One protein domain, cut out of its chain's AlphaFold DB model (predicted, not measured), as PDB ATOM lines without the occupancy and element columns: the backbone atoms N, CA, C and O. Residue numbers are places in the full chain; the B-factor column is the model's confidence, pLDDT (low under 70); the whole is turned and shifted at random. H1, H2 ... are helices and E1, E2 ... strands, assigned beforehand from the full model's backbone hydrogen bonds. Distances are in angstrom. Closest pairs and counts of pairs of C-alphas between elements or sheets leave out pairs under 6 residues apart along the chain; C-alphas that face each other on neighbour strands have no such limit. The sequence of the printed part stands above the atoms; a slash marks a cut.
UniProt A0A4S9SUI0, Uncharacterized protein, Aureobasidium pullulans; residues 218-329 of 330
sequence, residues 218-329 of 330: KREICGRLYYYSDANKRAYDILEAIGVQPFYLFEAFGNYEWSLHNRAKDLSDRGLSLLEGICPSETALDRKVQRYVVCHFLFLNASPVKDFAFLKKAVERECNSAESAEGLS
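AT A GLANCE: This is residues 218 to 329 of the 330 residues of an uncharacterized protein of Aureobasidium pullulans (UniProt A0A4S9SUI0). One helix, H4, runs through the middle of this domain, with H1, H2 and H3 packed round it, and a small two-stranded hairpin, E1 and E2, lies at the edge beyond H1. H5 packs with its first part on the end of H3 and runs on from there in much the same direction, and residues 323 to 329 stick out. The printed part has 112 residues, with two named strands and then five named helices in the order E1 E2 H1 H2 H3 H4 H5; the sheet is antiparallel and the class is mostly helix. The whole is compact, with a radius of gyration of the C-alphas of 13.9 A and spans of 45 by 31 by 29 A.

HOW THE PARTS SIT: Begin at E1, residues 218 to 221, which forms an antiparallel hairpin with E2, residues 224 to 228; look for N 219 and O 226, 2.9 A apart and within hydrogen-bond range. E2 and H1, residues 233 to 241, are near each other, with 7 pairs of C-alphas within 10 A. H4, residues 284 to 300, is the hub. Its residues 289 to 293 alone touch H1, closest at the C-alphas of Ala 235 and Val 289, 5.3 A, at a shallow tilt of 32 degrees, the same way. Its residues 291 to 295 alone touch H2, residues 255 to 263, closest at the C-alphas of Trp 258 and Arg 291, 6.6 A, at a steep tilt of 52 degrees. H3, residues 265 to 275, touches H4 at a steep tilt of 60 degrees, opposite ways; the closest C-alphas are those of Gly 271 and Val 294, 5.8 A. H5, residues 309 to 326, touches H3 with residues 311 to 315 alone, closest at the C-alphas of Leu 274 and Lys 312, 6.7 A, at a shallow tilt of 19 degrees. In H1, H3, H4 and H5 every O i to N i+4 pair is within hydrogen-bond range; H2 has 1 of 5, and 4 of 6 O i to N i+3 pairs.

IN THESE COORDINATES: Find C-alpha 218 at (30.481, -39.462, 44.767), where E1 begins. From C-alpha 284 at (51.114, -32.163, 33.658), H4 runs 24.6 A to C-alpha 300. H5 runs 26.2 A and ends at C-alpha 326, at (34.848, -44.914, 16.931).

THE WHOLE: The C-alphas of Arg 263 and Ser 329 are the two farthest apart, 44.8 A. The printed part has no cut, and its long link joins H1 to H2 through 13 residues. Mean pLDDT of the printed part is 72.0; look for values under 70 at residues 299 to 315 and 317 to 329, among others.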
ATOM      1  N   LYS A 218      30.218 -38.299  43.910       82.12
ATOM      2  CA  LYS A 218      30.481 -39.462  44.767       82.12
ATOM      3  C   LYS A 218      30.187 -40.728  43.959       82.12
ATOM      4  O   LYS A 218      29.024 -41.021  43.705       82.12
ATOM      5  N   ARG A 219      31.223 -41.484  43.582       81.94
ATOM      6  CA  ARG A 219      31.100 -42.706  42.767       81.94
ATOM      7  C   ARG A 219      31.723 -43.905  43.469       81.94
ATOM      8  O   ARG A 219      32.789 -43.801  44.073       81.94
ATOM      9  N   GLU A 220      31.058 -45.050  43.396       80.38
ATOM     10  CA  GLU A 220      31.616 -46.309  43.884       80.38
ATOM     11  C   GLU A 220      32.529 -46.924  42.818       80.38
ATOM     12  O   GLU A 220      32.111 -47.113  41.679       80.38
ATOM     13  N   ILE A 221      33.771 -47.233  43.190       72.94
ATOM     14  CA  ILE A 221      34.759 -47.906  42.342       72.94
ATOM     15  C   ILE A 221      35.270 -49.115  43.117       72.94
ATOM     16  O   ILE A 221      35.751 -48.985  44.246       72.94
ATOM     17  N   CYS A 222      35.170 -50.312  42.537       71.69
ATOM     18  CA  CYS A 222      35.650 -51.551  43.162       71.69
ATOM     19  C   CYS A 222      35.165 -51.736  44.624       71.69
ATOM     20  O   CYS A 222      35.948 -52.127  45.495       71.69
ATOM     21  N   GLY A 223      33.898 -51.415  44.922       73.19
ATOM     22  CA  GLY A 223      33.312 -51.599  46.256       73.19
ATOM     23  C   GLY A 223      33.656 -50.518  47.289       73.19
ATOM     24  O   GLY A 223      33.457 -50.733  48.487       73.19
ATOM     25  N   ARG A 224      34.241 -49.385  46.875       74.81
ATOM     26  CA  ARG A 224      34.553 -48.247  47.758       74.81
ATOM     27  C   ARG A 224      34.105 -46.929  47.145       74.81
ATOM     28  O   ARG A 224      34.190 -46.746  45.939       74.81
ATOM     29  N   LEU A 225      33.659 -46.009  47.995       77.19
ATOM     30  CA  LEU A 225      33.240 -44.673  47.583       77.19
ATOM     31  C   LEU A 225      34.460 -43.768  47.366       77.19
ATOM     32  O   LEU A 225      35.263 -43.580  48.283       77.19
ATOM     33  N   TYR A 226      34.557 -43.179  46.179       77.69
ATOM     34  CA  TYR A 226      35.569 -42.198  45.801       77.69
ATOM     35  C   TYR A 226      34.912 -40.896  45.343       77.69
ATOM     36  O   TYR A 226      33.742 -40.856  44.964       77.69
ATOM     37  N   TYR A 227      35.696 -39.824  45.399       78.00
ATOM     38  CA  TYR A 227      35.320 -38.509  44.900       78.00
ATOM     39  C   TYR A 227      35.857 -38.372  43.491       78.00
ATOM     40  O   TYR A 227      37.051 -38.532  43.277       78.00
ATOM     41  N   TYR A 228      34.982 -38.109  42.539       77.50
ATOM     42  CA  TYR A 228      35.260 -38.169  41.118       77.50
ATOM     43  C   TYR A 228      35.124 -36.768  40.515       77.50
ATOM     44  O   TYR A 228      34.186 -36.033  40.826       77.50
ATOM     45  N   SER A 229      36.100 -36.371  39.707       80.00
ATOM     46  CA  SER A 229      36.153 -35.086  39.008       80.00
ATOM     47  C   SER A 229      36.960 -35.223  37.723       80.00
ATOM     48  O   SER A 229      37.690 -36.198  37.548       80.00
ATOM     49  N   ASP A 230      36.910 -34.224  36.845       80.12
ATOM     50  CA  ASP A 230      37.683 -34.235  35.594       80.12
ATOM     51  C   ASP A 230      39.193 -34.424  35.815       80.12
ATOM     52  O   ASP A 230      39.884 -34.997  34.974       80.12
ATOM     53  N   ALA A 231      39.708 -34.015  36.979       75.50
ATOM     54  CA  ALA A 231      41.117 -34.164  37.319       75.50
ATOM     55  C   ALA A 231      41.522 -35.620  37.610       75.50
ATOM     56  O   ALA A 231      42.642 -36.017  37.304       75.50
ATOM     57  N   ASN A 232      40.648 -36.422  38.223       82.75
ATOM     58  CA  ASN A 232      40.975 -37.787  38.660       82.75
ATOM     59  C   ASN A 232      40.288 -38.876  37.824       82.75
ATOM     60  O   ASN A 232      40.710 -40.033  37.859       82.75
ATOM     61  N   LYS A 233      39.277 -38.484  37.041       85.06
ATOM     62  CA  LYS A 233      38.409 -39.342  36.246       85.06
ATOM     63  C   LYS A 233      39.202 -40.362  35.448       85.06
ATOM     64  O   LYS A 233      39.024 -41.560  35.627       85.06
ATOM     65  N   ARG A 234      40.159 -39.885  34.650       84.44
ATOM     66  CA  ARG A 234      40.979 -40.738  33.781       84.44
ATOM     67  C   ARG A 234      41.789 -41.768  34.566       84.44
ATOM     68  O   ARG A 234      41.892 -42.915  34.148       84.44
ATOM     69  N   ALA A 235      42.360 -41.380  35.707       86.81
ATOM     70  CA  ALA A 235      43.124 -42.300  36.546       86.81
ATOM     71  C   ALA A 235      42.234 -43.397  37.130       86.81
ATOM     72  O   ALA A 235      42.603 -44.569  37.110       86.81
ATOM     73  N   TYR A 236      41.066 -43.015  37.641       86.50
ATOM     74  CA  TYR A 236      40.109 -43.942  38.222       86.50
ATOM     75  C   TYR A 236      39.468 -44.863  37.185       86.50
ATOM     76  O   TYR A 236      39.369 -46.054  37.459       86.50
ATOM     77  N   ASP A 237      39.140 -44.365  35.993       83.56
ATOM     78  CA  ASP A 237      38.630 -45.185  34.889       83.56
ATOM     79  C   ASP A 237      39.665 -46.236  34.466       83.56
ATOM     80  O   ASP A 237      39.333 -47.413  34.343       83.56
ATOM     81  N   ILE A 238      40.944 -45.850  34.346       80.31
ATOM     82  CA  ILE A 238      42.032 -46.800  34.073       80.31
ATOM     83  C   ILE A 238      42.118 -47.841  35.201       80.31
ATOM     84  O   ILE A 238      42.142 -49.038  34.926       80.31
ATOM     85  N   LEU A 239      42.137 -47.424  36.473       80.62
ATOM     86  CA  LEU A 239      42.185 -48.359  37.607       80.62
ATOM     87  C   LEU A 239      40.974 -49.311  37.656       80.62
ATOM     88  O   LEU A 239      41.142 -50.498  37.937       80.62
ATOM     89  N   GLU A 240      39.774 -48.828  37.347       80.12
ATOM     90  CA  GLU A 240      38.556 -49.638  37.285       80.12
ATOM     91  C   GLU A 240      38.609 -50.647  36.129       80.12
ATOM     92  O   GLU A 240      38.414 -51.844  36.351       80.12
ATOM     93  N   ALA A 241      38.962 -50.200  34.921       75.19
ATOM     94  CA  ALA A 241      39.098 -51.046  33.735       75.19
ATOM     95  C   ALA A 241      40.122 -52.173  33.926       75.19
ATOM     96  O   ALA A 241      39.936 -53.310  33.475       75.19
ATOM     97  N   ILE A 242      41.210 -51.871  34.636       68.81
ATOM     98  CA  ILE A 242      42.248 -52.846  34.958       68.81
ATOM     99  C   ILE A 242      41.916 -53.641  36.239       68.81
ATOM    100  O   ILE A 242      42.701 -54.488  36.643       68.81
ATOM    101  N   GLY A 243      40.762 -53.434  36.882       69.75
ATOM    102  CA  GLY A 243      40.327 -54.194  38.062       69.75
ATOM    103  C   GLY A 243      41.206 -53.985  39.299       69.75
ATOM    104  O   GLY A 243      41.327 -54.875  40.143       69.75
ATOM    105  N   VAL A 244      41.860 -52.828  39.391       73.81
ATOM    106  CA  VAL A 244      42.728 -52.445  40.500       73.81
ATOM    107  C   VAL A 244      41.995 -51.457  41.394       73.81
ATOM    108  O   VAL A 244      41.574 -50.390  40.966       73.81
ATOM    109  N   GLN A 245      41.886 -51.783  42.680       75.25
ATOM    110  CA  GLN A 245      41.339 -50.842  43.648       75.25
ATOM    111  C   GLN A 245      42.341 -49.705  43.930       75.25
ATOM    112  O   GLN A 245      43.499 -49.987  44.267       75.25
ATOM    113  N   PRO A 246      41.910 -48.431  43.877       74.50
ATOM    114  CA  PRO A 246      42.733 -47.318  44.331       74.50
ATOM    115  C   PRO A 246      43.047 -47.444  45.832       74.50
ATOM    116  O   PRO A 246      42.132 -47.490  46.659       74.50
ATOM    117  N   PHE A 247      44.326 -47.493  46.213       69.94
ATOM    118  CA  PHE A 247      44.742 -47.527  47.627       69.94
ATOM    119  C   PHE A 247      45.350 -46.202  48.100       69.94
ATOM    120  O   PHE A 247      45.316 -45.926  49.298       69.94
ATOM    121  N   TYR A 248      45.839 -45.359  47.184       73.00
ATOM    122  CA  TYR A 248      46.035 -43.933  47.442       73.00
ATOM    123  C   TYR A 248      44.985 -43.127  46.696       73.00
ATOM    124  O   TYR A 248      44.639 -43.442  45.564       73.00
ATOM    125  N   LEU A 249      44.503 -42.058  47.317       76.94
ATOM    126  CA  LEU A 249      43.627 -41.101  46.649       76.94
ATOM    127  C   LEU A 249      44.439 -40.311  45.621       76.94
ATOM    128  O   LEU A 249      45.537 -39.842  45.936       76.94
ATOM    129  N   PHE A 250      43.926 -40.209  44.394       79.50
ATOM    130  CA  PHE A 250      44.609 -39.552  43.273       79.50
ATOM    131  C   PHE A 250      45.021 -38.119  43.599       79.50
ATOM    132  O   PHE A 250      46.094 -37.637  43.237       79.50
ATOM    133  N   GLU A 251      44.169 -37.433  44.335       75.50
ATOM    134  CA  GLU A 251      44.313 -36.030  44.661       75.50
ATOM    135  C   GLU A 251      45.458 -35.847  45.649       75.50
ATOM    136  O   GLU A 251      46.266 -34.945  45.462       75.50
ATOM    137  N   ALA A 252      45.609 -36.775  46.599       70.75
ATOM    138  CA  ALA A 252      46.707 -36.812  47.563       70.75
ATOM    139  C   ALA A 252      48.020 -37.395  47.018       70.75
ATOM    140  O   ALA A 252      49.009 -37.427  47.757       70.75
ATOM    141  N   PHE A 253      48.026 -37.882  45.774       76.12
ATOM    142  CA  PHE A 253      49.221 -38.376  45.107       76.12
ATOM    143  C   PHE A 253      50.023 -37.207  44.532       76.12
ATOM    144  O   PHE A 253      49.556 -36.496  43.639       76.12
ATOM    145  N   GLY A 254      51.233 -37.012  45.043       70.81
ATOM    146  CA  GLY A 254      52.155 -35.981  44.590       70.81
ATOM    147  C   GLY A 254      53.507 -36.549  44.175       70.81
ATOM    148  O   GLY A 254      53.718 -37.760  44.044       70.81
ATOM    149  N   ASN A 255      54.468 -35.645  43.997       65.88
ATOM    150  CA  ASN A 255      55.840 -36.004  43.639       65.88
ATOM    151  C   ASN A 255      56.527 -36.860  44.723       65.88
ATOM    152  O   ASN A 255      57.457 -37.623  44.438       65.88
ATOM    153  N   TYR A 256      56.053 -36.789  45.970       64.56
ATOM    154  CA  TYR A 256      56.562 -37.607  47.067       64.56
ATOM    155  C   TYR A 256      56.215 -39.091  46.923       64.56
ATOM    156  O   TYR A 256      57.114 -39.925  47.026       64.56
ATOM    157  N   GLU A 257      54.958 -39.442  46.654       69.44
ATOM    158  CA  GLU A 257      54.529 -40.832  46.446       69.44
ATOM    159  C   GLU A 257      55.283 -41.454  45.271       69.44
ATOM    160  O   GLU A 257      55.695 -42.616  45.324       69.44
ATOM    161  N   TRP A 258      55.549 -40.638  44.247       70.56
ATOM    162  CA  TRP A 258      56.358 -41.025  43.100       70.56
ATOM    163  C   TRP A 258      57.823 -41.309  43.454       70.56
ATOM    164  O   TRP A 258      58.478 -42.055  42.740       70.56
ATOM    165  N   SER A 259      58.367 -40.811  44.570       64.38
ATOM    166  CA  SER A 259      59.778 -41.036  44.938       64.38
ATOM    167  C   SER A 259      60.162 -42.512  45.126       64.38
ATOM    168  O   SER A 259      61.345 -42.862  45.065       64.38
ATOM    169  N   LEU A 260      59.172 -43.392  45.289       57.59
ATOM    170  CA  LEU A 260      59.346 -44.843  45.290       57.59
ATOM    171  C   LEU A 260      59.795 -45.401  43.931       57.59
ATOM    172  O   LEU A 260      60.434 -46.452  43.901       57.59
ATOM    173  N   HIS A 261      59.579 -44.653  42.844       63.78
ATOM    174  CA  HIS A 261      60.151 -44.873  41.513       63.78
ATOM    175  C   HIS A 261      61.655 -45.153  41.564       63.78
ATOM    176  O   HIS A 261      62.134 -46.095  40.939       63.78
ATOM    177  N   ASN A 262      62.406 -44.403  42.381       60.94
ATOM    178  CA  ASN A 262      63.863 -44.537  42.459       60.94
ATOM    179  C   ASN A 262      64.319 -45.921  42.949       60.94
ATOM    180  O   ASN A 262      65.454 -46.311  42.694       60.94
ATOM    181  N   ARG A 263      63.454 -46.671  43.646       63.56
ATOM    182  CA  ARG A 263      63.758 -48.034  44.110       63.56
ATOM    183  C   ARG A 263      63.447 -49.108  43.061       63.56
ATOM    184  O   ARG A 263      63.948 -50.218  43.189       63.56
ATOM    185  N   ALA A 264      62.643 -48.789  42.045       72.31
ATOM    186  CA  ALA A 264      62.168 -49.712  41.014       72.31
ATOM    187  C   ALA A 264      62.096 -49.020  39.637       72.31
ATOM    188  O   ALA A 264      61.072 -49.078  38.948       72.31
ATOM    189  N   LYS A 265      63.180 -48.330  39.258       77.38
ATOM    190  CA  LYS A 265      63.226 -47.455  38.079       77.38
ATOM    191  C   LYS A 265      62.878 -48.199  36.790       77.38
ATOM    192  O   LYS A 265      61.920 -47.830  36.125       77.38
ATOM    193  N   ASP A 266      63.556 -49.315  36.522       77.56
ATOM    194  CA  ASP A 266      63.342 -50.109  35.303       77.56
ATOM    195  C   ASP A 266      61.893 -50.603  35.164       77.56
ATOM    196  O   ASP A 266      61.329 -50.628  34.070       77.56
ATOM    197  N   LEU A 267      61.261 -50.993  36.278       75.25
ATOM    198  CA  LEU A 267      59.859 -51.410  36.275       75.25
ATOM    199  C   LEU A 267      58.935 -50.224  36.007       75.25
ATOM    200  O   LEU A 267      57.994 -50.329  35.228       75.25
ATOM    201  N   SER A 268      59.217 -49.086  36.623       79.06
ATOM    202  CA  SER A 268      58.423 -47.884  36.416       79.06
ATOM    203  C   SER A 268      58.501 -47.383  34.974       79.06
ATOM    204  O   SER A 268      57.464 -47.074  34.400       79.06
ATOM    205  N   ASP A 269      59.694 -47.363  34.372       83.44
ATOM    206  CA  ASP A 269      59.911 -46.922  32.987       83.44
ATOM    207  C   ASP A 269      59.155 -47.825  31.996       83.44
ATOM    208  O   ASP A 269      58.513 -47.341  31.059       83.44
ATOM    209  N   ARG A 270      59.139 -49.145  32.248       79.94
ATOM    210  CA  ARG A 270      58.305 -50.105  31.501       79.94
ATOM    211  C   ARG A 270      56.811 -49.819  31.670       79.94
ATOM    212  O   ARG A 270      56.077 -49.866  30.687       79.94
ATOM    213  N   GLY A 271      56.358 -49.543  32.893       80.50
ATOM    214  CA  GLY A 271      54.960 -49.218  33.186       80.50
ATOM    215  C   GLY A 271      54.495 -47.930  32.501       80.50
ATOM    216  O   GLY A 271      53.435 -47.923  31.883       80.50
ATOM    217  N   LEU A 272      55.314 -46.875  32.546       85.19
ATOM    218  CA  LEU A 272      55.054 -45.609  31.854       85.19
ATOM    219  C   LEU A 272      54.971 -45.817  30.336       85.19
ATOM    220  O   LEU A 272      54.007 -45.386  29.714       85.19
ATOM    221  N   SER A 273      55.917 -46.567  29.762       83.12
ATOM    222  CA  SER A 273      55.928 -46.872  28.323       83.12
ATOM    223  C   SER A 273      54.669 -47.617  27.862       83.12
ATOM    224  O   SER A 273      54.210 -47.415  26.744       83.12
ATOM    225  N   LEU A 274      54.103 -48.486  28.709       80.44
ATOM    226  CA  LEU A 274      52.848 -49.184  28.410       80.44
ATOM    227  C   LEU A 274      51.636 -48.246  28.456       80.44
ATOM    228  O   LEU A 274      50.706 -48.426  27.675       80.44
ATOM    229  N   LEU A 275      51.638 -47.265  29.362       81.19
ATOM    230  CA  LEU A 275      50.531 -46.323  29.515       81.19
ATOM    231  C   LEU A 275      50.509 -45.229  28.452       81.19
ATOM    232  O   LEU A 275      49.435 -44.689  28.217       81.19
ATOM    233  N   GLU A 276      51.627 -44.931  27.786       81.38
ATOM    234  CA  GLU A 276      51.683 -43.898  26.738       81.38
ATOM    235  C   GLU A 276      50.644 -44.133  25.624       81.38
ATOM    236  O   GLU A 276      50.105 -43.180  25.074       81.38
ATOM    237  N   GLY A 277      50.295 -45.398  25.344       73.06
ATOM    238  CA  GLY A 277      49.262 -45.757  24.364       73.06
ATOM    239  C   GLY A 277      47.811 -45.503  24.802       73.06
ATOM    240  O   GLY A 277      46.930 -45.487  23.952       73.06
ATOM    241  N   ILE A 278      47.545 -45.302  26.100       70.62
ATOM    242  CA  ILE A 278      46.200 -45.019  26.655       70.62
ATOM    243  C   ILE A 278      46.100 -43.574  27.151       70.62
ATOM    244  O   ILE A 278      45.069 -42.912  27.033       70.62
ATOM    245  N   CYS A 279      47.174 -43.095  27.770       77.31
ATOM    246  CA  CYS A 279      47.292 -41.784  28.380       77.31
ATOM    247  C   CYS A 279      48.593 -41.149  27.900       77.31
ATOM    248  O   CYS A 279      49.608 -41.354  28.557       77.31
ATOM    249  N   PRO A 280      48.589 -40.406  26.782       78.69
ATOM    250  CA  PRO A 280      49.773 -39.703  26.292       78.69
ATOM    251  C   PRO A 280      50.269 -38.685  27.320       78.69
ATOM    252  O   PRO A 280      49.462 -38.025  27.969       78.69
ATOM    253  N   SER A 281      51.582 -38.525  27.469       79.88
ATOM    254  CA  SER A 281      52.217 -37.686  28.503       79.88
ATOM    255  C   SER A 281      52.208 -36.166  28.215       79.88
ATOM    256  O   SER A 281      53.093 -35.423  28.662       79.88
ATOM    257  N   GLU A 282      51.193 -35.687  27.492       82.19
ATOM    258  CA  GLU A 282      51.112 -34.334  26.925       82.19
ATOM    259  C   GLU A 282      51.019 -33.252  28.004       82.19
ATOM    260  O   GLU A 282      51.784 -32.280  28.004       82.19
ATOM    261  N   THR A 283      50.130 -33.438  28.980       82.31
ATOM    262  CA  THR A 283      49.901 -32.453  30.041       82.31
ATOM    263  C   THR A 283      50.550 -32.855  31.367       82.31
ATOM    264  O   THR A 283      50.918 -34.009  31.604       82.31
ATOM    265  N   ALA A 284      50.688 -31.890  32.283       78.12
ATOM    266  CA  ALA A 284      51.114 -32.163  33.658       78.12
ATOM    267  C   ALA A 284      50.165 -33.145  34.365       78.12
ATOM    268  O   ALA A 284      50.607 -34.008  35.128       78.12
ATOM    269  N   LEU A 285      48.867 -33.044  34.060       81.31
ATOM    270  CA  LEU A 285      47.848 -33.941  34.581       81.31
ATOM    271  C   LEU A 285      48.037 -35.363  34.053       81.31
ATOM    272  O   LEU A 285      48.042 -36.296  34.851       81.31
ATOM    273  N   ASP A 286      48.284 -35.534  32.753       83.19
ATOM    274  CA  ASP A 286      48.527 -36.857  32.170       83.19
ATOM    275  C   ASP A 286      49.752 -37.523  32.794       83.19
ATOM    276  O   ASP A 286      49.698 -38.677  33.218       83.19
ATOM    277  N   ARG A 287      50.844 -36.768  32.961       84.75
ATOM    278  CA  ARG A 287      52.042 -37.260  33.656       84.75
ATOM    279  C   ARG A 287      51.726 -37.689  35.092       84.75
ATOM    280  O   ARG A 287      52.248 -38.705  35.553       84.75
ATOM    281  N   LYS A 288      50.865 -36.959  35.808       84.44
ATOM    282  CA  LYS A 288      50.402 -37.347  37.150       84.44
ATOM    283  C   LYS A 288      49.552 -38.623  37.109       84.44
ATOM    284  O   LYS A 288      49.796 -39.510  37.924       84.44
ATOM    285  N   VAL A 289      48.622 -38.751  36.159       86.88
ATOM    286  CA  VAL A 289      47.796 -39.956  35.933       86.88
ATOM    287  C   VAL A 289      48.666 -41.180  35.686       86.88
ATOM    288  O   VAL A 289      48.534 -42.176  36.398       86.88
ATOM    289  N   GLN A 290      49.613 -41.094  34.755       86.44
ATOM    290  CA  GLN A 290      50.537 -42.185  34.463       86.44
ATOM    291  C   GLN A 290      51.322 -42.613  35.709       86.44
ATOM    292  O   GLN A 290      51.343 -43.793  36.066       86.44
ATOM    293  N   ARG A 291      51.935 -41.650  36.412       85.81
ATOM    294  CA  ARG A 291      52.704 -41.908  37.639       85.81
ATOM    295  C   ARG A 291      51.847 -42.549  38.723       85.81
ATOM    296  O   ARG A 291      52.281 -43.506  39.363       85.81
ATOM    297  N   TYR A 292      50.632 -42.046  38.909       86.06
ATOM    298  CA  TYR A 292      49.677 -42.562  39.876       86.06
ATOM    299  C   TYR A 292      49.333 -44.025  39.598       86.06
ATOM    300  O   TYR A 292      49.468 -44.865  40.492       86.06
ATOM    301  N   VAL A 293      48.960 -44.345  38.357       85.19
ATOM    302  CA  VAL A 293      48.615 -45.708  37.939       85.19
ATOM    303  C   VAL A 293      49.820 -46.642  38.100       85.19
ATOM    304  O   VAL A 293      49.696 -47.704  38.708       85.19
ATOM    305  N   VAL A 294      51.015 -46.239  37.649       83.06
ATOM    306  CA  VAL A 294      52.246 -47.040  37.798       83.06
ATOM    307  C   VAL A 294      52.582 -47.297  39.266       83.06
ATOM    308  O   VAL A 294      52.871 -48.437  39.634       83.06
ATOM    309  N   CYS A 295      52.502 -46.282  40.129       80.19
ATOM    310  CA  CYS A 295      52.676 -46.476  41.567       80.19
ATOM    311  C   CYS A 295      51.670 -47.486  42.114       80.19
ATOM    312  O   CYS A 295      52.053 -48.336  42.920       80.19
ATOM    313  N   HIS A 296      50.418 -47.450  41.645       79.31
ATOM    314  CA  HIS A 296      49.420 -48.409  42.092       79.31
ATOM    315  C   HIS A 296      49.816 -49.856  41.787       79.31
ATOM    316  O   HIS A 296      49.729 -50.737  42.647       79.31
ATOM    317  N   PHE A 297      50.376 -50.082  40.604       74.62
ATOM    318  CA  PHE A 297      50.900 -51.385  40.218       74.62
ATOM    319  C   PHE A 297      52.098 -51.845  41.040       74.62
ATOM    320  O   PHE A 297      52.166 -53.019  41.414       74.62
ATOM    321  N   LEU A 298      53.047 -50.950  41.313       72.44
ATOM    322  CA  LEU A 298      54.260 -51.298  42.054       72.44
ATOM    323  C   LEU A 298      53.951 -51.696  43.503       72.44
ATOM    324  O   LEU A 298      54.557 -52.626  44.027       72.44
ATOM    325  N   PHE A 299      52.991 -51.030  44.143       67.81
ATOM    326  CA  PHE A 299      52.612 -51.297  45.534       67.81
ATOM    327  C   PHE A 299      51.761 -52.550  45.721       67.81
ATOM    328  O   PHE A 299      52.004 -53.310  46.656       67.81
ATOM    329  N   LEU A 300      50.782 -52.788  44.841       62.56
ATOM    330  CA  LEU A 300      49.963 -54.006  44.897       62.56
ATOM    331  C   LEU A 300      50.798 -55.266  44.680       62.56
ATOM    332  O   LEU A 300      50.434 -56.345  45.138       62.56
ATOM    333  N   ASN A 301      51.954 -55.113  44.038       54.62
ATOM    334  CA  ASN A 301      52.903 -56.180  43.826       54.62
ATOM    335  C   ASN A 301      54.201 -55.967  44.612       54.62
ATOM    336  O   ASN A 301      55.292 -56.027  44.056       54.62
ATOM    337  N   ALA A 302      54.117 -55.824  45.935       49.19
ATOM    338  CA  ALA A 302      55.289 -55.879  46.820       49.19
ATOM    339  C   ALA A 302      56.060 -57.236  46.783       49.19
ATOM    340  O   ALA A 302      56.993 -57.446  47.553       49.19
ATOM    341  N   SER A 303      55.683 -58.160  45.888       44.19
ATOM    342  CA  SER A 303      56.439 -59.346  45.458       44.19
ATOM    343  C   SER A 303      56.937 -59.143  44.018       44.19
ATOM    344  O   SER A 303      56.267 -58.461  43.252       44.19
ATOM    345  N   PRO A 304      58.072 -59.726  43.589       44.53
ATOM    346  CA  PRO A 304      58.706 -59.354  42.325       44.53
ATOM    347  C   PRO A 304      57.794 -59.633  41.121       44.53
ATOM    348  O   PRO A 304      57.663 -60.776  40.675       44.53
ATOM    349  N   VAL A 305      57.189 -58.575  40.572       52.94
ATOM    350  CA  VAL A 305      56.544 -58.606  39.255       52.94
ATOM    351  C   VAL A 305      57.634 -58.888  38.244       52.94
ATOM    352  O   VAL A 305      58.480 -58.036  37.982       52.94
ATOM    353  N   LYS A 306      57.639 -60.099  37.689       52.50
ATOM    354  CA  LYS A 306      58.587 -60.433  36.626       52.50
ATOM    355  C   LYS A 306      58.209 -59.730  35.324       52.50
ATOM    356  O   LYS A 306      59.091 -59.183  34.672       52.50
ATOM    357  N   ASP A 307      56.911 -59.635  35.018       58.56
ATOM    358  CA  ASP A 307      56.418 -58.999  33.797       58.56
ATOM    359  C   ASP A 307      55.051 -58.327  33.981       58.56
ATOM    360  O   ASP A 307      54.126 -58.913  34.541       58.56
ATOM    361  N   PHE A 308      54.907 -57.110  33.443       65.44
ATOM    362  CA  PHE A 308      53.677 -56.297  33.395       65.44
ATOM    363  C   PHE A 308      52.559 -56.906  32.516       65.44
ATOM    364  O   PHE A 308      51.769 -56.187  31.913       65.44
ATOM    365  N   ALA A 309      52.469 -58.235  32.411       65.25
ATOM    366  CA  ALA A 309      51.547 -58.935  31.517       65.25
ATOM    367  C   ALA A 309      50.074 -58.568  31.763       65.25
ATOM    368  O   ALA A 309      49.279 -58.546  30.828       65.25
ATOM    369  N   PHE A 310      49.711 -58.263  33.009       61.94
ATOM    370  CA  PHE A 310      48.362 -57.837  33.362       61.94
ATOM    371  C   PHE A 310      48.064 -56.400  32.911       61.94
ATOM    372  O   PHE A 310      47.047 -56.183  32.261       61.94
ATOM    373  N   LEU A 311      48.977 -55.450  33.162       65.00
ATOM    374  CA  LEU A 311      48.868 -54.081  32.644       65.00
ATOM    375  C   LEU A 311      48.813 -54.093  31.113       65.00
ATOM    376  O   LEU A 311      47.948 -53.452  30.540       65.00
ATOM    377  N   LYS A 312      49.652 -54.899  30.454       67.81
ATOM    378  CA  LYS A 312      49.625 -55.067  28.996       67.81
ATOM    379  C   LYS A 312      48.259 -55.550  28.490       67.81
ATOM    380  O   LYS A 312      47.705 -54.943  27.586       67.81
ATOM    381  N   LYS A 313      47.686 -56.593  29.103       69.25
ATOM    382  CA  LYS A 313      46.340 -57.084  28.748       69.25
ATOM    383  C   LYS A 313      45.251 -56.042  28.980       69.25
ATOM    384  O   LYS A 313      44.253 -56.043  28.273       69.25
ATOM    385  N   ALA A 314      45.401 -55.215  30.004       64.25
ATOM    386  CA  ALA A 314      44.417 -54.204  30.334       64.25
ATOM    387  C   ALA A 314      44.513 -52.989  29.392       64.25
ATOM    388  O   ALA A 314      43.486 -52.518  28.921       64.25
ATOM    389  N   VAL A 315      45.734 -52.596  29.008       66.50
ATOM    390  CA  VAL A 315      46.002 -51.639  27.918       66.50
ATOM    391  C   VAL A 315      45.367 -52.110  26.614       66.50
ATOM    392  O   VAL A 315      44.622 -51.364  25.991       66.50
ATOM    393  N   GLU A 316      45.590 -53.371  26.235       70.00
ATOM    394  CA  GLU A 316      45.000 -53.956  25.026       70.00
ATOM    395  C   GLU A 316      43.458 -53.904  25.047       70.00
ATOM    396  O   GLU A 316      42.841 -53.645  24.019       70.00
ATOM    397  N   ARG A 317      42.810 -54.111  26.204       67.94
ATOM    398  CA  ARG A 317      41.342 -54.012  26.323       67.94
ATOM    399  C   ARG A 317      40.828 -52.586  26.151       67.94
ATOM    400  O   ARG A 317      39.830 -52.405  25.456       67.94
ATOM    401  N   GLU A 318      41.484 -51.612  26.773       65.88
ATOM    402  CA  GLU A 318      41.106 -50.199  26.675       65.88
ATOM    403  C   GLU A 318      41.270 -49.676  25.244       65.88
ATOM    404  O   GLU A 318      40.323 -49.127  24.683       65.88
ATOM    405  N   CYS A 319      42.416 -49.942  24.604       65.81
ATOM    406  CA  CYS A 319      42.652 -49.548  23.212       65.81
ATOM    407  C   CYS A 319      41.605 -50.154  22.259       65.81
ATOM    408  O   CYS A 319      41.015 -49.434  21.459       65.81
ATOM    409  N   ASN A 320      41.296 -51.449  22.399       64.94
ATOM    410  CA  ASN A 320      40.278 -52.106  21.571       64.94
ATOM    411  C   ASN A 320      38.861 -51.555  21.822       64.94
ATOM    412  O   ASN A 320      38.037 -51.523  20.907       64.94
ATOM    413  N   SER A 321      38.557 -51.137  23.055       60.22
ATOM    414  CA  SER A 321      37.250 -50.561  23.399       60.22
ATOM    415  C   SER A 321      37.081 -49.172  22.774       60.22
ATOM    416  O   SER A 321      36.020 -48.885  22.218       60.22
ATOM    417  N   ALA A 322      38.139 -48.353  22.766       57.84
ATOM    418  CA  ALA A 322      38.157 -47.058  22.086       57.84
ATOM    419  C   ALA A 322      37.980 -47.197  20.560       57.84
ATOM    420  O   ALA A 322      37.116 -46.538  19.984       57.84
ATOM    421  N   GLU A 323      38.702 -48.125  19.920       57.84
ATOM    422  CA  GLU A 323      38.565 -48.401  18.479       57.84
ATOM    423  C   GLU A 323      37.150 -48.882  18.107       57.84
ATOM    424  O   GLU A 323      36.593 -48.502  17.075       57.84
ATOM    425  N   SER A 324      36.521 -49.689  18.969       54.69
ATOM    426  CA  SER A 324      35.146 -50.154  18.752       54.69
ATOM    427  C   SER A 324      34.083 -49.061  18.933       54.69
ATOM    428  O   SER A 324      33.035 -49.126  18.288       54.69
ATOM    429  N   ALA A 325      34.346 -48.041  19.757       50.53
ATOM    430  CA  ALA A 325      33.456 -46.894  19.940       50.53
ATOM    431  C   ALA A 325      33.515 -45.919  18.749       50.53
ATOM    432  O   ALA A 325      32.476 -45.411  18.326       50.53
ATOM    433  N   GLU A 326      34.693 -45.717  18.153       49.34
ATOM    434  CA  GLU A 326      34.848 -44.914  16.931       49.34
ATOM    435  C   GLU A 326      34.195 -45.590  15.713       49.34
ATOM    436  O   GLU A 326      33.523 -44.925  14.921       49.34
ATOM    437  N   GLY A 327      34.279 -46.922  15.611       45.41
ATOM    438  CA  GLY A 327      33.647 -47.706  14.540       45.41
ATOM    439  C   GLY A 327      32.114 -47.796  14.588       45.41
ATOM    440  O   GLY A 327      31.504 -48.202  13.602       45.41
ATOM    441  N   LEU A 328      31.479 -47.411  15.701       43.59
ATOM    442  CA  LEU A 328      30.015 -47.312  15.842       43.59
ATOM    443  C   LEU A 328      29.477 -45.899  15.555       43.59
ATOM    444  O   LEU A 328      28.263 -45.698  15.551       43.59
ATOM    445  N   SER A 329      30.368 -44.928  15.328       41.75
ATOM    446  CA  SER A 329      30.034 -43.530  15.019       41.75
ATOM    447  C   SER A 329      30.162 -43.170  13.529       41.75
ATOM    448  O   SER A 329      29.954 -42.012  13.162       41.75
TER     449      SER A 329